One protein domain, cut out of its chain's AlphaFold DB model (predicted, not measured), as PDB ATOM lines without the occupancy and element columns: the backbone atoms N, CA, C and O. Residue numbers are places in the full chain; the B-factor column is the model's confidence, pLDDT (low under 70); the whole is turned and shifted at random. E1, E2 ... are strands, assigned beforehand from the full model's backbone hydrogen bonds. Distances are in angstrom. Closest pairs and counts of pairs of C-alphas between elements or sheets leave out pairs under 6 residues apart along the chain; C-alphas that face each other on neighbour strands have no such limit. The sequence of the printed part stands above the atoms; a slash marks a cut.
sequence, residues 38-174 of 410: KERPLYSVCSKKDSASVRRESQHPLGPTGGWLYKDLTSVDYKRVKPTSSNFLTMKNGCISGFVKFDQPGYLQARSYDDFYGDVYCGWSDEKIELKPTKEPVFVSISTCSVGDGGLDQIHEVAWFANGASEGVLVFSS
ATOM      1  N   LYS A  38     218.297 125.726 118.660       88.56
ATOM      2  CA  LYS A  38     218.198 126.551 117.440       88.56
ATOM      3  C   LYS A  38     216.996 127.494 117.441       88.56
ATOM      4  O   LYS A  38     217.079 128.582 116.881       88.56
ATOM      5  N   GLU A  39     215.899 127.099 118.078       86.69
ATOM      6  CA  GLU A  39     214.667 127.892 118.168       86.69
ATOM      7  C   GLU A  39     214.645 128.803 119.412       86.69
ATOM      8  O   GLU A  39     213.627 129.424 119.714       86.69
ATOM      9  N   ARG A  40     215.758 128.876 120.159       87.75
ATOM     10  CA  ARG A  40     215.849 129.522 121.476       87.75
ATOM     11  C   ARG A  40     217.080 130.429 121.608       87.75
ATOM     12  O   ARG A  40     217.935 130.183 122.460       87.75
ATOM     13  N   PRO A  41     217.204 131.484 120.782       90.81
ATOM     14  CA  PRO A  41     218.255 132.477 120.975       90.81
ATOM     15  C   PRO A  41     218.097 133.199 122.321       90.81
ATOM     16  O   PRO A  41     217.031 133.167 122.948       90.81
ATOM     17  N   LEU A  42     219.147 133.907 122.742       90.62
ATOM     18  CA  LEU A  42     219.091 134.793 123.908       90.62
ATOM     19  C   LEU A  42     217.874 135.733 123.833       90.62
ATOM     20  O   LEU A  42     217.449 136.146 122.754       90.62
ATOM     21  N   TYR A  43     217.309 136.042 124.998       91.94
ATOM     22  CA  TYR A  43     216.078 136.810 125.221       91.94
ATOM     23  C   TYR A  43     214.773 136.134 124.780       91.94
ATOM     24  O   TYR A  43     213.699 136.716 124.933       91.94
ATOM     25  N   SER A  44     214.832 134.889 124.305       94.06
ATOM     26  CA  SER A  44     213.630 134.100 124.024       94.06
ATOM     27  C   SER A  44     212.895 133.705 125.303       94.06
ATOM     28  O   SER A  44     213.505 133.505 126.359       94.06
ATOM     29  N   VAL A  45     211.574 133.548 125.197       95.25
ATOM     30  CA  VAL A  45     210.719 133.123 126.311       95.25
ATOM     31  C   VAL A  45     211.057 131.687 126.727       95.25
ATOM     32  O   VAL A  45     211.298 130.790 125.909       95.25
ATOM     33  N   CYS A  46     211.082 131.450 128.031       94.31
ATOM     34  CA  CYS A  46     211.313 130.142 128.625       94.31
ATOM     35  C   CYS A  46     210.328 129.890 129.763       94.31
ATOM     36  O   CYS A  46     209.869 130.809 130.444       94.31
ATOM     37  N   SER A  47     209.974 128.627 129.963       93.94
ATOM     38  CA  SER A  47     209.078 128.233 131.046       93.94
ATOM     39  C   SER A  47     209.257 126.759 131.368       93.94
ATOM     40  O   SER A  47     209.822 126.004 130.583       93.94
ATOM     41  N   LYS A  48     208.693 126.311 132.491       90.56
ATOM     42  CA  LYS A  48     208.659 124.883 132.848       90.56
ATOM     43  C   LYS A  48     207.785 124.023 131.922       90.56
ATOM     44  O   LYS A  48     207.661 122.827 132.152       90.56
ATOM     45  N   LYS A  49     207.132 124.623 130.923       90.81
ATOM     46  CA  LYS A  49     206.264 123.943 129.952       90.81
ATOM     47  C   LYS A  49     206.847 123.943 128.536       90.81
ATOM     48  O   LYS A  49     206.200 123.434 127.626       90.81
ATOM     49  N   ASP A  50     208.018 124.548 128.333       91.94
ATOM     50  CA  ASP A  50     208.646 124.621 127.014       91.94
ATOM     51  C   ASP A  50     209.284 123.287 126.587       91.94
ATOM     52  O   ASP A  50     209.409 122.347 127.371       91.94
ATOM     53  N   SER A  51     209.688 123.200 125.315       88.75
ATOM     54  CA  SER A  51     210.222 121.976 124.701       88.75
ATOM     55  C   SER A  51     211.484 121.430 125.377       88.75
ATOM     56  O   SER A  51     211.663 120.209 125.395       88.75
ATOM     57  N   ALA A  52     212.311 122.312 125.947       91.38
ATOM     58  CA  ALA A  52     213.503 121.970 126.722       91.38
ATOM     59  C   ALA A  52     213.160 121.371 128.095       91.38
ATOM     60  O   ALA A  52     213.927 120.572 128.612       91.38
ATOM     61  N   SER A  53     211.996 121.709 128.659       92.00
ATOM     62  CA  SER A  53     211.495 121.161 129.930       92.00
ATOM     63  C   SER A  53     210.695 119.858 129.756       92.00
ATOM     64  O   SER A  53     210.231 119.272 130.731       92.00
ATOM     65  N   VAL A  54     210.493 119.390 128.517       89.62
ATOM     66  CA  VAL A  54     209.825 118.110 128.239       89.62
ATOM     67  C   VAL A  54     210.847 116.982 128.314       89.62
ATOM     68  O   VAL A  54     211.760 116.915 127.497       89.62
ATOM     69  N   ARG A  55     210.656 116.059 129.258       89.00
ATOM     70  CA  ARG A  55     211.516 114.886 129.451       89.00
ATOM     71  C   ARG A  55     211.142 113.751 128.499       89.00
ATOM     72  O   ARG A  55     210.079 113.147 128.641       89.00
ATOM     73  N   ARG A  56     212.024 113.425 127.547       86.06
ATOM     74  CA  ARG A  56     211.868 112.295 126.599       86.06
ATOM     75  C   ARG A  56     212.812 111.135 126.928       86.06
ATOM     76  O   ARG A  56     213.414 110.537 126.043       86.06
ATOM     77  N   GLU A  57     212.933 110.809 128.211       82.44
ATOM     78  CA  GLU A  57     213.903 109.840 128.746       82.44
ATOM     79  C   GLU A  57     213.837 108.458 128.087       82.44
ATOM     80  O   GLU A  57     214.874 107.890 127.767       82.44
ATOM     81  N   SER A  58     212.636 107.940 127.810       81.31
ATOM     82  CA  SER A  58     212.449 106.627 127.167       81.31
ATOM     83  C   SER A  58     213.009 106.540 125.744       81.31
ATOM     84  O   SER A  58     213.029 105.464 125.151       81.31
ATOM     85  N   GLN A  59     213.420 107.675 125.182       80.12
ATOM     86  CA  GLN A  59     213.978 107.812 123.843       80.12
ATOM     87  C   GLN A  59     215.459 108.208 123.887       80.12
ATOM     88  O   GLN A  59     216.103 108.212 122.843       80.12
ATOM     89  N   HIS A  60     215.995 108.521 125.074       78.62
ATOM     90  CA  HIS A  60     217.400 108.846 125.266       78.62
ATOM     91  C   HIS A  60     218.230 107.550 125.348       78.62
ATOM     92  O   HIS A  60     217.890 106.663 126.134       78.62
ATOM     93  N   PRO A  61     219.329 107.418 124.583       74.44
ATOM     94  CA  PRO A  61     220.103 106.174 124.471       74.44
ATOM     95  C   PRO A  61     220.716 105.691 125.792       74.44
ATOM     96  O   PRO A  61     220.934 104.495 125.960       74.44
ATOM     97  N   LEU A  62     221.001 106.610 126.718       73.88
ATOM     98  CA  LEU A  62     221.701 106.324 127.975       73.88
ATOM     99  C   LEU A  62     220.820 106.532 129.218       73.88
ATOM    100  O   LEU A  62     221.296 106.370 130.338       73.88
ATOM    101  N   GLY A  63     219.541 106.885 129.039       70.56
ATOM    102  CA  GLY A  63     218.681 107.314 130.147       70.56
ATOM    103  C   GLY A  63     219.134 108.649 130.757       70.56
ATOM    104  O   GLY A  63     219.941 109.352 130.148       70.56
ATOM    105  N   PRO A  64     218.598 109.042 131.921       72.44
ATOM    106  CA  PRO A  64     218.875 110.334 132.507       72.44
ATOM    107  C   PRO A  64     220.226 110.314 133.211       72.44
ATOM    108  O   PRO A  64     220.502 109.440 134.036       72.44
ATOM    109  N   THR A  65     221.073 111.288 132.904       72.44
ATOM    110  CA  THR A  65     222.424 111.366 133.454       72.44
ATOM    111  C   THR A  65     222.681 112.762 134.004       72.44
ATOM    112  O   THR A  65     222.371 113.773 133.385       72.44
ATOM    113  N   GLY A  66     223.254 112.828 135.203       77.62
ATOM    114  CA  GLY A  66     223.808 114.059 135.750       77.62
ATOM    115  C   GLY A  66     223.205 114.543 137.061       77.62
ATOM    116  O   GLY A  66     222.216 114.025 137.574       77.62
ATOM    117  N   GLY A  67     223.870 115.543 137.627       83.00
ATOM    118  CA  GLY A  67     223.460 116.200 138.856       83.00
ATOM    119  C   GLY A  67     223.933 117.646 138.910       83.00
ATOM    120  O   GLY A  67     224.984 118.003 138.368       83.00
ATOM    121  N   TRP A  68     223.153 118.484 139.591       83.94
ATOM    122  CA  TRP A  68     223.585 119.821 139.982       83.94
ATOM    123  C   TRP A  68     224.682 119.695 141.035       83.94
ATOM    124  O   TRP A  68     224.409 119.529 142.225       83.94
ATOM    125  N   LEU A  69     225.929 119.736 140.577       71.31
ATOM    126  CA  LEU A  69     227.090 119.778 141.454       71.31
ATOM    127  C   LEU A  69     227.342 121.219 141.907       71.31
ATOM    128  O   LEU A  69     226.864 122.172 141.294       71.31
ATOM    129  N   TYR A  70     228.095 121.373 142.996       72.56
ATOM    130  CA  TYR A  70     228.632 122.665 143.435       72.56
ATOM    131  C   TYR A  70     227.579 123.753 143.708       72.56
ATOM    132  O   TYR A  70     227.742 124.904 143.303       72.56
ATOM    133  N   LYS A  71     226.487 123.410 144.410       73.12
ATOM    134  CA  LYS A  71     225.436 124.373 144.810       73.12
ATOM    135  C   LYS A  71     225.999 125.603 145.536       73.12
ATOM    136  O   LYS A  71     225.455 126.694 145.432       73.12
ATOM    137  N   ASP A  72     227.125 125.447 146.222       73.75
ATOM    138  CA  ASP A  72     227.826 126.503 146.945       73.75
ATOM    139  C   ASP A  72     228.559 127.523 146.048       73.75
ATOM    140  O   ASP A  72     229.055 128.531 146.566       73.75
ATOM    141  N   LEU A  73     228.624 127.285 144.731       77.31
ATOM    142  CA  LEU A  73     229.070 128.259 143.726       77.31
ATOM    143  C   LEU A  73     227.959 129.227 143.309       77.31
ATOM    144  O   LEU A  73     228.256 130.267 142.716       77.31
ATOM    145  N   THR A  74     226.699 128.918 143.624       87.75
ATOM    146  CA  THR A  74     225.571 129.794 143.315       87.75
ATOM    147  C   THR A  74     225.572 130.995 144.261       87.75
ATOM    148  O   THR A  74     225.395 130.849 145.469       87.75
ATOM    149  N   SER A  75     225.830 132.192 143.735       91.62
ATOM    150  CA  SER A  75     225.970 133.406 144.544       91.62
ATOM    151  C   SER A  75     225.774 134.695 143.744       91.62
ATOM    152  O   SER A  75     225.905 134.726 142.520       91.62
ATOM    153  N   VAL A  76     225.480 135.777 144.469       94.38
ATOM    154  CA  VAL A  76     225.470 137.157 143.970       94.38
ATOM    155  C   VAL A  76     226.407 138.007 144.822       94.38
ATOM    156  O   VAL A  76     226.374 137.934 146.052       94.38
ATOM    157  N   ASP A  77     227.220 138.838 144.174       94.00
ATOM    158  CA  ASP A  77     228.071 139.825 144.835       94.00
ATOM    159  C   ASP A  77     227.701 141.237 144.367       94.00
ATOM    160  O   ASP A  77     228.160 141.730 143.337       94.00
ATOM    161  N   TYR A  78     226.870 141.907 145.170       93.38
ATOM    162  CA  TYR A  78     226.420 143.277 144.916       93.38
ATOM    163  C   TYR A  78     227.536 144.329 145.025       93.38
ATOM    164  O   TYR A  78     227.323 145.470 144.623       93.38
ATOM    165  N   LYS A  79     228.703 143.989 145.592       93.31
ATOM    166  CA  LYS A  79     229.852 144.904 145.673       93.31
ATOM    167  C   LYS A  79     230.726 144.818 144.427       93.31
ATOM    168  O   LYS A  79     231.405 145.787 144.093       93.31
ATOM    169  N   ARG A  80     230.719 143.674 143.742       92.25
ATOM    170  CA  ARG A  80     231.466 143.464 142.505       92.25
ATOM    171  C   ARG A  80     230.614 143.889 141.315       92.25
ATOM    172  O   ARG A  80     229.858 143.104 140.749       92.25
ATOM    173  N   VAL A  81     230.763 145.151 140.945       92.19
ATOM    174  CA  VAL A  81     230.068 145.773 139.815       92.19
ATOM    175  C   VAL A  81     231.000 145.937 138.624       92.19
ATOM    176  O   VAL A  81     232.206 146.139 138.789       92.19
ATOM    177  N   LYS A  82     230.450 145.860 137.411       89.50
ATOM    178  CA  LYS A  82     231.183 146.210 136.193       89.50
ATOM    179  C   LYS A  82     230.239 146.842 135.171       89.50
ATOM    180  O   LYS A  82     229.202 146.251 134.881       89.50
ATOM    181  N   PRO A  83     230.569 148.018 134.607       85.12
ATOM    182  CA  PRO A  83     229.722 148.649 133.608       85.12
ATOM    183  C   PRO A  83     229.775 147.844 132.306       85.12
ATOM    184  O   PRO A  83     230.753 147.898 131.561       85.12
ATOM    185  N   THR A  84     228.717 147.084 132.042       82.56
ATOM    186  CA  THR A  84     228.470 146.400 130.769       82.56
ATOM    187  C   THR A  84     227.213 146.976 130.122       82.56
ATOM    188  O   THR A  84     226.287 147.407 130.810       82.56
ATOM    189  N   SER A  85     227.184 147.026 128.788       81.38
ATOM    190  CA  SER A  85     226.023 147.518 128.029       81.38
ATOM    191  C   SER A  85     224.839 146.549 128.056       81.38
ATOM    192  O   SER A  85     223.701 146.965 127.867       81.38
ATOM    193  N   SER A  86     225.110 145.267 128.283       84.31
ATOM    194  CA  SER A  86     224.136 144.182 128.365       84.31
ATOM    195  C   SER A  86     224.494 143.234 129.505       84.31
ATOM    196  O   SER A  86     225.610 143.266 130.039       84.31
ATOM    197  N   ASN A  87     223.537 142.381 129.870       89.12
ATOM    198  CA  ASN A  87     223.823 141.225 130.708       89.12
ATOM    199  C   ASN A  87     224.840 140.347 129.991       89.12
ATOM    200  O   ASN A  87     224.662 140.043 128.818       89.12
ATOM    201  N   PHE A  88     225.886 139.958 130.708       90.44
ATOM    202  CA  PHE A  88     226.915 139.072 130.200       90.44
ATOM    203  C   PHE A  88     227.046 137.895 131.150       90.44
ATOM    204  O   PHE A  88     227.295 138.079 132.341       90.44
ATOM    205  N   LEU A  89     226.924 136.691 130.614       91.12
ATOM    206  CA  LEU A  89     227.183 135.445 131.317       91.12
ATOM    207  C   LEU A  89     228.029 134.562 130.409       91.12
ATOM    208  O   LEU A  89     227.797 134.479 129.206       91.12
ATOM    209  N   THR A  90     229.007 133.881 130.989       89.19
ATOM    210  CA  THR A  90     229.832 132.913 130.275       89.19
ATOM    211  C   THR A  90     229.996 131.659 131.110       89.19
ATOM    212  O   THR A  90     229.981 131.711 132.341       89.19
ATOM    213  N   MET A  91     230.160 130.526 130.433       85.38
ATOM    214  CA  MET A  91     230.447 129.260 131.082       85.38
ATOM    215  C   MET A  91     231.943 128.984 131.014       85.38
ATOM    216  O   MET A  91     232.509 128.829 129.933       85.38
ATOM    217  N   LYS A  92     232.582 128.902 132.180       76.25
ATOM    218  CA  LYS A  92     233.985 128.510 132.320       76.25
ATOM    219  C   LYS A  92     234.152 127.604 133.531       76.25
ATOM    220  O   LYS A  92     233.639 127.910 134.602       76.25
ATOM    221  N   ASN A  93     234.897 126.510 133.359       67.44
ATOM    222  CA  ASN A  93     235.328 125.610 134.438       67.44
ATOM    223  C   ASN A  93     234.191 125.155 135.375       67.44
ATOM    224  O   ASN A  93     234.326 125.199 136.593       67.44
ATOM    225  N   GLY A  94     233.056 124.736 134.802       72.06
ATOM    226  CA  GLY A  94     231.926 124.201 135.575       72.06
ATOM    227  C   GLY A  94     231.080 125.254 136.303       72.06
ATOM    228  O   GLY A  94     230.369 124.935 137.256       72.06
ATOM    229  N   CYS A  95     231.157 126.518 135.884       82.69
ATOM    230  CA  CYS A  95     230.323 127.589 136.414       82.69
ATOM    231  C   CYS A  95     229.864 128.533 135.299       82.69
ATOM    232  O   CYS A  95     230.637 128.861 134.396       82.69
ATOM    233  N   ILE A  96     228.611 128.987 135.382       89.94
ATOM    234  CA  ILE A  96     228.086 130.086 134.571       89.94
ATOM    235  C   ILE A  96     228.180 131.348 135.417       89.94
ATOM    236  O   ILE A  96     227.510 131.464 136.441       89.94
ATOM    237  N   SER A  97     229.019 132.294 135.017       91.69
ATOM    238  CA  SER A  97     229.252 133.512 135.791       91.69
ATOM    239  C   SER A  97     229.382 134.736 134.902       91.69
ATOM    240  O   SER A  97     229.675 134.638 133.708       91.69
ATOM    241  N   GLY A  98     229.143 135.904 135.486       93.06
ATOM    242  CA  GLY A  98     229.228 137.166 134.770       93.06
ATOM    243  C   GLY A  98     228.524 138.296 135.497       93.06
ATOM    244  O   GLY A  98     228.400 138.265 136.719       93.06
ATOM    245  N   PHE A  99     228.102 139.309 134.748       94.12
ATOM    246  CA  PHE A  99     227.542 140.545 135.276       94.12
ATOM    247  C   PHE A  99     226.153 140.778 134.701       94.12
ATOM    248  O   PHE A  99     225.966 140.781 133.484       94.12
ATOM    249  N   VAL A 100     225.178 140.979 135.583       94.25
ATOM    250  CA  VAL A 100     223.771 141.128 135.206       94.25
ATOM    251  C   VAL A 100     223.133 142.326 135.891       94.25
ATOM    252  O   VAL A 100     223.461 142.669 137.027       94.25
ATOM    253  N   LYS A 101     222.182 142.943 135.202       94.75
ATOM    254  CA  LYS A 101     221.330 144.020 135.679       94.75
ATOM    255  C   LYS A 101     219.897 143.748 135.241       94.75
ATOM    256  O   LYS A 101     219.632 143.431 134.083       94.75
ATOM    257  N   PHE A 102     218.975 143.934 136.174       94.69
ATOM    258  CA  PHE A 102     217.543 143.899 135.918       94.69
ATOM    259  C   PHE A 102     216.886 145.084 136.620       94.69
ATOM    260  O   PHE A 102     217.267 145.439 137.735       94.69
ATOM    261  N   ASP A 103     215.894 145.691 135.974       93.62
ATOM    262  CA  ASP A 103     215.208 146.875 136.511       93.62
ATOM    263  C   ASP A 103     214.065 146.513 137.478       93.62
ATOM    264  O   ASP A 103     213.500 147.379 138.145       93.62
ATOM    265  N   GLN A 104     213.726 145.227 137.579       95.38
ATOM    266  CA  GLN A 104     212.670 144.695 138.439       95.38
ATOM    267  C   GLN A 104     213.214 143.578 139.338       95.38
ATOM    268  O   GLN A 104     214.190 142.923 138.969       95.38
ATOM    269  N   PRO A 105     212.611 143.343 140.517       97.19
ATOM    270  CA  PRO A 105     212.955 142.193 141.341       97.19
ATOM    271  C   PRO A 105     212.545 140.881 140.661       97.19
ATOM    272  O   PRO A 105     211.548 140.819 139.936       97.19
ATOM    273  N   GLY A 106     213.281 139.815 140.947       97.25
ATOM    274  CA  GLY A 106     213.058 138.500 140.352       97.25
ATOM    275  C   GLY A 106     214.190 137.540 140.687       97.25
ATOM    276  O   GLY A 106     214.929 137.768 141.646       97.25
ATOM    277  N   TYR A 107     214.334 136.472 139.908       97.25
ATOM    278  CA  TYR A 107     215.400 135.504 140.122       97.25
ATOM    279  C   TYR A 107     216.008 134.956 138.831       97.25
ATOM    280  O   TYR A 107     215.337 134.819 137.807       97.25
ATOM    281  N   LEU A 108     217.291 134.597 138.909       97.06
ATOM    282  CA  LEU A 108     217.945 133.750 137.917       97.06
ATOM    283  C   LEU A 108     217.807 132.281 138.305       97.06
ATOM    284  O   LEU A 108     217.933 131.930 139.479       97.06
ATOM    285  N   GLN A 109     217.592 131.430 137.308       95.25
ATOM    286  CA  GLN A 109     217.568 129.982 137.475       95.25
ATOM    287  C   GLN A 109     218.239 129.320 136.273       95.25
ATOM    288  O   GLN A 109     217.933 129.653 135.125       95.25
ATOM    289  N   ALA A 110     219.160 128.396 136.536       94.50
ATOM    290  CA  ALA A 110     219.812 127.629 135.485       94.50
ATOM    291  C   ALA A 110     219.006 126.384 135.128       94.50
ATOM    292  O   ALA A 110     218.271 125.841 135.961       94.50
ATOM    293  N   ARG A 111     219.207 125.896 133.908       93.50
ATOM    294  CA  ARG A 111     218.808 124.553 133.509       93.50
ATOM    295  C   ARG A 111     219.833 123.881 132.615       93.50
ATOM    296  O   ARG A 111     220.631 124.560 131.971       93.50
ATOM    297  N   SER A 112     219.778 122.558 132.552       92.75
ATOM    298  CA  SER A 112     220.534 121.777 131.582       92.75
ATOM    299  C   SER A 112     219.680 120.683 130.967       92.75
ATOM    300  O   SER A 112     218.947 119.994 131.675       92.75
ATOM    301  N   TYR A 113     219.768 120.549 129.651       90.88
ATOM    302  CA  TYR A 113     218.931 119.653 128.869       90.88
ATOM    303  C   TYR A 113     219.700 119.133 127.649       90.88
ATOM    304  O   TYR A 113     220.708 119.717 127.245       90.88
ATOM    305  N   ASP A 114     219.239 118.017 127.098       90.50
ATOM    306  CA  ASP A 114     219.735 117.493 125.829       90.50
ATOM    307  C   ASP A 114     219.025 118.205 124.680       90.50
ATOM    308  O   ASP A 114     217.794 118.327 124.684       90.50
ATOM    309  N   ASP A 115     219.788 118.643 123.681       89.81
ATOM    310  CA  ASP A 115     219.268 119.474 122.601       89.81
ATOM    311  C   ASP A 115     218.138 118.836 121.768       89.81
ATOM    312  O   ASP A 115     217.408 119.543 121.079       89.81
ATOM    313  N   PHE A 116     217.939 117.521 121.842       87.75
ATOM    314  CA  PHE A 116     216.895 116.787 121.125       87.75
ATOM    315  C   PHE A 116     215.864 116.165 122.072       87.75
ATOM    316  O   PHE A 116     214.657 116.190 121.803       87.75
ATOM    317  N   TYR A 117     216.321 115.602 123.189       87.69
ATOM    318  CA  TYR A 117     215.481 114.834 124.107       87.69
ATOM    319  C   TYR A 117     214.907 115.679 125.256       87.69
ATOM    320  O   TYR A 117     213.974 115.235 125.932       87.69
ATOM    321  N   GLY A 118     215.353 116.929 125.415       89.75
ATOM    322  CA  GLY A 118     214.862 117.863 126.427       89.75
ATOM    323  C   GLY A 118     215.398 117.537 127.819       89.75
ATOM    324  O   GLY A 118     216.589 117.273 127.981       89.75
ATOM    325  N   ASP A 119     214.537 117.572 128.835       90.12
ATOM    326  CA  ASP A 119     214.911 117.482 130.254       90.12
ATOM    327  C   ASP A 119     215.273 116.046 130.691       90.12
ATOM    328  O   ASP A 119     214.598 115.414 131.505       90.12
ATOM    329  N   VAL A 120     216.301 115.479 130.065       86.69
ATOM    330  CA  VAL A 120     216.860 114.160 130.392       86.69
ATOM    331  C   VAL A 120     218.138 114.269 131.221       86.69
ATOM    332  O   VAL A 120     218.534 113.291 131.842       86.69
ATOM    333  N   TYR A 121     218.749 115.452 131.287       86.81
ATOM    334  CA  TYR A 121     219.868 115.729 132.184       86.81
ATOM    335  C   TYR A 121     219.372 116.234 133.542       86.81
ATOM    336  O   TYR A 121     218.562 115.580 134.197       86.81
ATOM    337  N   CYS A 122     219.862 117.390 133.996       88.25
ATOM    338  CA  CYS A 122     219.524 117.917 135.315       88.25
ATOM    339  C   CYS A 122     218.260 118.789 135.353       88.25
ATOM    340  O   CYS A 122     217.867 119.213 136.441       88.25
ATOM    341  N   GLY A 123     217.678 119.132 134.204       91.69
ATOM    342  CA  GLY A 123     216.495 119.982 134.132       91.69
ATOM    343  C   GLY A 123     216.718 121.350 134.716       91.69
ATOM    344  O   GLY A 123     217.793 121.911 134.558       91.69
ATOM    345  N   TRP A 124     215.711 121.900 135.386       93.44
ATOM    346  CA  TRP A 124     215.849 123.142 136.145       93.44
ATOM    347  C   TRP A 124     216.603 122.906 137.458       93.44
ATOM    348  O   TRP A 124     216.295 121.983 138.204       93.44
ATOM    349  N   SER A 125     217.555 123.784 137.768       92.31
ATOM    350  CA  SER A 125     218.220 123.831 139.077       92.31
ATOM    351  C   SER A 125     217.232 124.126 140.200       92.31
ATOM    352  O   SER A 125     216.308 124.915 140.024       92.31
ATOM    353  N   ASP A 126     217.430 123.524 141.374       88.69
ATOM    354  CA  ASP A 126     216.649 123.884 142.568       88.69
ATOM    355  C   ASP A 126     216.977 125.306 143.042       88.69
ATOM    356  O   ASP A 126     216.115 126.023 143.552       88.69
ATOM    357  N   GLU A 127     218.241 125.699 142.869       89.19
ATOM    358  CA  GLU A 127     218.774 126.972 143.331       89.19
ATOM    359  C   GLU A 127     218.259 128.133 142.482       89.19
ATOM    360  O   GLU A 127     218.235 128.088 141.249       89.19
ATOM    361  N   LYS A 128     217.893 129.216 143.164       92.75
ATOM    362  CA  LYS A 128     217.484 130.476 142.549       92.75
ATOM    363  C   LYS A 128     218.329 131.597 143.123       92.75
ATOM    364  O   LYS A 128     218.464 131.707 144.339       92.75
ATOM    365  N   ILE A 129     218.850 132.461 142.259       94.81
ATOM    366  CA  ILE A 129     219.503 133.695 142.706       94.81
ATOM    367  C   ILE A 129     218.470 134.802 142.679       94.81
ATOM    368  O   ILE A 129     218.147 135.311 141.608       94.81
ATOM    369  N   GLU A 130     217.968 135.184 143.848       95.81
ATOM    370  CA  GLU A 130     217.111 136.358 143.974       95.81
ATOM    371  C   GLU A 130     217.920 137.640 143.755       95.81
ATOM    372  O   GLU A 130     218.926 137.899 144.427       95.81
ATOM    373  N   LEU A 131     217.462 138.462 142.813       95.88
ATOM    374  CA  LEU A 131     218.091 139.728 142.468       95.88
ATOM    375  C   LEU A 131     217.157 140.892 142.768       95.88
ATOM    376  O   LEU A 131     215.974 140.896 142.417       95.88
ATOM    377  N   LYS A 132     217.728 141.911 143.408       94.12
ATOM    378  CA  LYS A 132     217.110 143.228 143.554       94.12
ATOM    379  C   LYS A 132     217.515 144.113 142.373       94.12
ATOM    380  O   LYS A 132     218.596 143.903 141.826       94.12
ATOM    381  N   PRO A 133     216.714 145.135 142.027       93.81
ATOM    382  CA  PRO A 133     217.130 146.132 141.054       93.81
ATOM    383  C   PRO A 133     218.439 146.810 141.464       93.81
ATOM    384  O   PRO A 133     218.608 147.212 142.619       93.81
ATOM    385  N   THR A 134     219.356 146.961 140.512       91.81
ATOM    386  CA  THR A 134     220.662 147.598 140.723       91.81
ATOM    387  C   THR A 134     220.894 148.707 139.706       91.81
ATOM    388  O   THR A 134     220.391 148.675 138.584       91.81
ATOM    389  N   LYS A 135     221.676 149.725 140.088       90.00
ATOM    390  CA  LYS A 135     222.070 150.794 139.155       90.00
ATOM    391  C   LYS A 135     223.045 150.276 138.096       90.00
ATOM    392  O   LYS A 135     222.923 150.638 136.924       90.00
ATOM    393  N   GLU A 136     223.955 149.404 138.516       92.81
ATOM    394  CA  GLU A 136     225.020 148.814 137.707       92.81
ATOM    395  C   GLU A 136     224.888 147.284 137.663       92.81
ATOM    396  O   GLU A 136     224.320 146.701 138.596       92.81
ATOM    397  N   PRO A 137     225.402 146.626 136.608       94.19
ATOM    398  CA  PRO A 137     225.479 145.173 136.557       94.19
ATOM    399  C   PRO A 137     226.316 144.607 137.707       94.19
ATOM    400  O   PRO A 137     227.458 145.020 137.920       94.19
ATOM    401  N   VAL A 138     225.737 143.659 138.441       95.56
ATOM    402  CA  VAL A 138     226.360 142.979 139.584       95.56
ATOM    403  C   VAL A 138     226.824 141.590 139.200       95.56
ATOM    404  O   VAL A 138     226.244 140.944 138.325       95.56
ATOM    405  N   PHE A 139     227.869 141.125 139.873       95.00
ATOM    406  CA  PHE A 139     228.402 139.798 139.643       95.00
ATOM    407  C   PHE A 139     227.442 138.714 140.130       95.00
ATOM    408  O   PHE A 139     226.963 138.747 141.268       95.00
ATOM    409  N   VAL A 140     227.226 137.714 139.282       94.88
ATOM    410  CA  VAL A 140     226.505 136.489 139.615       94.88
ATOM    411  C   VAL A 140     227.306 135.274 139.182       94.88
ATOM    412  O   VAL A 140     228.079 135.303 138.222       94.88
ATOM    413  N   SER A 141     227.087 134.189 139.905       92.62
ATOM    414  CA  SER A 141     227.702 132.895 139.681       92.62
ATOM    415  C   SER A 141     226.649 131.835 139.904       92.62
ATOM    416  O   SER A 141     225.968 131.880 140.921       92.62
ATOM    417  N   ILE A 142     226.491 130.911 138.967       91.56
ATOM    418  CA  ILE A 142     225.511 129.830 139.018       91.56
ATOM    419  C   ILE A 142     226.245 128.528 138.716       91.56
ATOM    420  O   ILE A 142     227.089 128.466 137.812       91.56
ATOM    421  N   SER A 143     225.959 127.485 139.489       86.88
ATOM    422  CA  SER A 143     226.550 126.172 139.247       86.88
ATOM    423  C   SER A 143     226.096 125.577 137.910       86.88
ATOM    424  O   SER A 143     225.053 125.946 137.369       86.88
ATOM    425  N   THR A 144     226.880 124.653 137.354       86.50
ATOM    426  CA  THR A 144     226.484 123.881 136.167       86.50
ATOM    427  C   THR A 144     226.080 122.461 136.535       86.50
ATOM    428  O   THR A 144     226.645 121.845 137.439       86.50
ATOM    429  N   CYS A 145     225.150 121.904 135.767       86.88
ATOM    430  CA  CYS A 145     224.879 120.472 135.746       86.88
ATOM    431  C   CYS A 145     226.108 119.712 135.233       86.88
ATOM    432  O   CYS A 145     226.613 120.037 134.155       86.88
ATOM    433  N   SER A 146     226.555 118.699 135.975       81.31
ATOM    434  CA  SER A 146     227.575 117.750 135.524       81.31
ATOM    435  C   SER A 146     226.892 116.490 135.019       81.31
ATOM    436  O   SER A 146     226.135 115.878 135.771       81.31
ATOM    437  N   VAL A 147     227.187 116.084 133.787       77.50
ATOM    438  CA  VAL A 147     226.675 114.853 133.162       77.50
ATOM    439  C   VAL A 147     227.816 113.851 133.001       77.50
ATOM    440  O   VAL A 147     228.960 114.231 132.762       77.50
ATOM    441  N   GLY A 148     227.529 112.570 133.226       64.12
ATOM    442  CA  GLY A 148     228.529 111.493 133.230       64.12
ATOM    443  C   GLY A 148     228.580 110.678 131.936       64.12
ATOM    444  O   GLY A 148     229.017 109.534 131.976       64.12
ATOM    445  N   ASP A 149     228.073 111.203 130.822       58.62
ATOM    446  CA  ASP A 149     227.622 110.399 129.677       58.62
ATOM    447  C   ASP A 149     228.520 110.442 128.429       58.62
ATOM    448  O   ASP A 149     228.207 109.795 127.434       58.62
ATOM    449  N   GLY A 150     229.665 111.128 128.473       51.84
ATOM    450  CA  GLY A 150     230.668 111.022 127.407       51.84
ATOM    451  C   GLY A 150     230.402 111.857 126.147       51.84
ATOM    452  O   GLY A 150     231.007 111.566 125.118       51.84
ATOM    453  N   GLY A 151     229.585 112.917 126.222       53.03
ATOM    454  CA  GLY A 151     229.615 114.005 125.227       53.03
ATOM    455  C   GLY A 151     228.488 114.035 124.191       53.03
ATOM    456  O   GLY A 151     228.753 114.277 123.015       53.03
ATOM    457  N   LEU A 152     227.236 113.831 124.603       62.91
ATOM    458  CA  LEU A 152     226.080 114.278 123.813       62.91
ATOM    459  C   LEU A 152     225.899 115.815 123.934       62.91
ATOM    460  O   LEU A 152     226.534 116.447 124.782       62.91
ATOM    461  N   ASP A 153     225.094 116.426 123.048       75.31
ATOM    462  CA  ASP A 153     224.947 117.890 122.883       75.31
ATOM    463  C   ASP A 153     224.206 118.537 124.076       75.31
ATOM    464  O   ASP A 153     223.055 118.973 123.980       75.31
ATOM    465  N   GLN A 154     224.871 118.590 125.230       86.56
ATOM    466  CA  GLN A 154     224.360 119.217 126.439       86.56
ATOM    467  C   GLN A 154     224.283 120.732 126.275       86.56
ATOM    468  O   GLN A 154     225.286 121.414 126.040       86.56
ATOM    469  N   ILE A 155     223.087 121.271 126.501       90.69
ATOM    470  CA  ILE A 155     222.868 122.709 126.554       90.69
ATOM    471  C   ILE A 155     222.679 123.142 128.006       90.69
ATOM    472  O   ILE A 155     221.915 122.538 128.764       90.69
ATOM    473  N   HIS A 156     223.367 124.214 128.397       92.12
ATOM    474  CA  HIS A 156     223.154 124.923 129.653       92.12
ATOM    475  C   HIS A 156     222.552 126.284 129.358       92.12
ATOM    476  O   HIS A 156     223.083 127.046 128.553       92.12
ATOM    477  N   GLU A 157     221.476 126.613 130.056       94.44
ATOM    478  CA  GLU A 157     220.810 127.904 129.944       94.44
ATOM    479  C   GLU A 157     220.659 128.552 131.315       94.44
ATOM    480  O   GLU A 157     220.508 127.867 132.328       94.44
ATOM    481  N   VAL A 158     220.643 129.883 131.336       95.50
ATOM    482  CA  VAL A 158     220.181 130.661 132.489       95.50
ATOM    483  C   VAL A 158     219.018 131.520 132.043       95.50
ATOM    484  O   VAL A 158     219.096 132.218 131.030       95.50
ATOM    485  N   ALA A 159     217.951 131.479 132.827       96.19
ATOM    486  CA  ALA A 159     216.752 132.262 132.613       96.19
ATOM    487  C   ALA A 159     216.539 133.266 133.743       96.19
ATOM    488  O   ALA A 159     216.765 132.956 134.915       96.19
ATOM    489  N   TRP A 160     216.053 134.446 133.379       97.25
ATOM    490  CA  TRP A 160     215.548 135.456 134.296       97.25
ATOM    491  C   TRP A 160     214.028 135.377 134.400       97.25
ATOM    492  O   TRP A 160     213.336 135.433 133.385       97.25
ATOM    493  N   PHE A 161     213.514 135.321 135.624       97.31
ATOM    494  CA  PHE A 161     212.088 135.366 135.928       97.31
ATOM    495  C   PHE A 161     211.790 136.599 136.775       97.31
ATOM    496  O   PHE A 161     212.281 136.713 137.900       97.31
ATOM    497  N   ALA A 162     210.958 137.507 136.263       96.69
ATOM    498  CA  ALA A 162     210.433 138.603 137.072       96.69
ATOM    499  C   ALA A 162     209.580 138.049 138.226       96.69
ATOM    500  O   ALA A 162     208.954 136.993 138.102       96.69
ATOM    501  N   ASN A 163     209.554 138.748 139.361       94.88
ATOM    502  CA  ASN A 163     208.838 138.267 140.538       94.88
ATOM    503  C   ASN A 163     207.347 138.015 140.233       94.88
ATOM    504  O   ASN A 163     206.652 138.891 139.722       94.88
ATOM    505  N   GLY A 164     206.863 136.812 140.551       91.56
ATOM    506  CA  GLY A 164     205.488 136.383 140.277       91.56
ATOM    507  C   GLY A 164     205.196 135.957 138.830       91.56
ATOM    508  O   GLY A 164     204.078 135.521 138.557       91.56
ATOM    509  N   ALA A 165     206.161 136.038 137.909       93.00
ATOM    510  CA  ALA A 165     205.968 135.611 136.526       93.00
ATOM    511  C   ALA A 165     206.009 134.078 136.382       93.00
ATOM    512  O   ALA A 165     206.823 133.392 137.000       93.00
ATOM    513  N   SER A 166     205.141 133.534 135.524       90.69
ATOM    514  CA  SER A 166     205.147 132.113 135.141       90.69
ATOM    515  C   SER A 166     206.116 131.792 133.999       90.69
ATOM    516  O   SER A 166     206.412 130.623 133.749       90.69
ATOM    517  N   GLU A 167     206.582 132.824 133.302       96.25
ATOM    518  CA  GLU A 167     207.505 132.754 132.174       96.25
ATOM    519  C   GLU A 167     208.702 133.668 132.439       96.25
ATOM    520  O   GLU A 167     208.585 134.692 133.115       96.25
ATOM    521  N   GLY A 168     209.857 133.265 131.926       96.00
ATOM    522  CA  GLY A 168     211.101 134.010 132.014       96.00
ATOM    523  C   GLY A 168     211.696 134.262 130.637       96.00
ATOM    524  O   GLY A 168     211.164 133.823 129.616       96.00
ATOM    525  N   VAL A 169     212.845 134.923 130.612       95.88
ATOM    526  CA  VAL A 169     213.624 135.179 129.396       95.88
ATOM    527  C   VAL A 169     215.010 134.569 129.522       95.88
ATOM    528  O   VAL A 169     215.634 134.643 130.582       95.88
ATOM    529  N   LEU A 170     215.503 133.959 128.447       94.75
ATOM    530  CA  LEU A 170     216.861 133.427 128.408       94.75
ATOM    531  C   LEU A 170     217.880 134.565 128.446       94.75
ATOM    532  O   LEU A 170     217.821 135.485 127.639       94.75
ATOM    533  N   VAL A 171     218.836 134.488 129.365       93.88
ATOM    534  CA  VAL A 171     219.935 135.459 129.506       93.88
ATOM    535  C   VAL A 171     221.310 134.819 129.309       93.88
ATOM    536  O   VAL A 171     222.314 135.520 129.268       93.88
ATOM    537  N   PHE A 172     221.359 133.494 129.169       93.75
ATOM    538  CA  PHE A 172     222.539 132.725 128.782       93.75
ATOM    539  C   PHE A 172     222.113 131.429 128.092       93.75
ATOM    540  O   PHE A 172     221.130 130.813 128.512       93.75
ATOM    541  N   SER A 173     222.882 130.990 127.095       92.94
ATOM    542  CA  SER A 173     222.777 129.659 126.495       92.94
ATOM    543  C   SER A 173     224.142 129.215 125.968       92.94
ATOM    544  O   SER A 173     224.777 129.955 125.217       92.94
ATOM    545  N   SER A 174     224.591 128.005 126.315       91.00
ATOM    546  CA  SER A 174     225.833 127.434 125.772       91.00
ATOM    547  C   SER A 174     225.752 127.147 124.266       91.00
ATOM    548  O   SER A 174     226.790 127.071 123.615       91.00
TER     549      SER A 174
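Overview. This is residues 38 to 174 of the 410 residues of an uncharacterized protein of Candidatus Melainabacteria bacterium (UniProt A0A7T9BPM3). Two strongly twisted sheets lie face to face as a sandwich, their strands crossed at 43 degrees; the larger is built on the long antiparallel pair E4 and E8, with E5 and E6 along the far side of E4 and E9 beside E8. The other sheet runs E1, E7, E3, E2, and the first 37 printed residues, 38 to 74, form a long stretch with no named element. The printed part has 137 residues, no named helix and nine strands, E1 to E9 in that order along the chain; both sheets are antiparallel and the class is all strand, though only 58 residues are in named strands. The whole is compact, with a radius of gyration of the C-alphas of 14.7 A, yet elongated, spanning 47 by 29 by 23 A.

Along the chain. Begin with the larger sheet: find C-alpha 106 at (213.058, 138.500, 140.352), where E4, residues 106 to 114, starts its 26.4 A run. E8, residues 154 to 162, measures 26.1 A. Look beside them for E5, residues 118 to 124, E6, residues 129 to 131, and E9, residues 168 to 173, which ends at C-alpha 173 at (222.777, 129.659, 126.495). In the other sheet, find E1, residues 75 to 81, from C-alpha 75 at (225.970, 133.406, 144.544); E7, residues 138 to 143, 16.8 A; E3, residues 95 to 100, 15.1 A; and E2, residues 88 to 92.

Arrangement. Look first at E4 and E8, antiparallel neighbours, where N 111 and O 157 are 2.8 A apart, within hydrogen-bond range. On the other side of E4 from E8 are E5, beside residues 111 to 114, with N 112 and O 123 at 2.9 A, and E6, beside residues 106 to 108, with N 108 and O 129 at 2.9 A. E8 and E9 form a hairpin, with N 171 and O 158 at 2.8 A. In the second sheet, check N 77 and O 139 for E1 and E7, 2.9 A; N 142 and O 96 for E7 and E3, 2.8 A; and N 99 and O 88 for the hairpin E2 and E3, 2.8 A. Between the sheets, the closest C-alphas of E2 and E9 are those of Leu 89 and Phe 172, 5.9 A apart. E5 and E7 are apart.

Size, cuts and confidence. The C-alphas of Pro 61 and Lys 135 are the two farthest apart, at 47.0 A. The printed part has no cut, and no link between named strands is long. Look for pLDDT under 70 at residue 93 and residues 148 to 152.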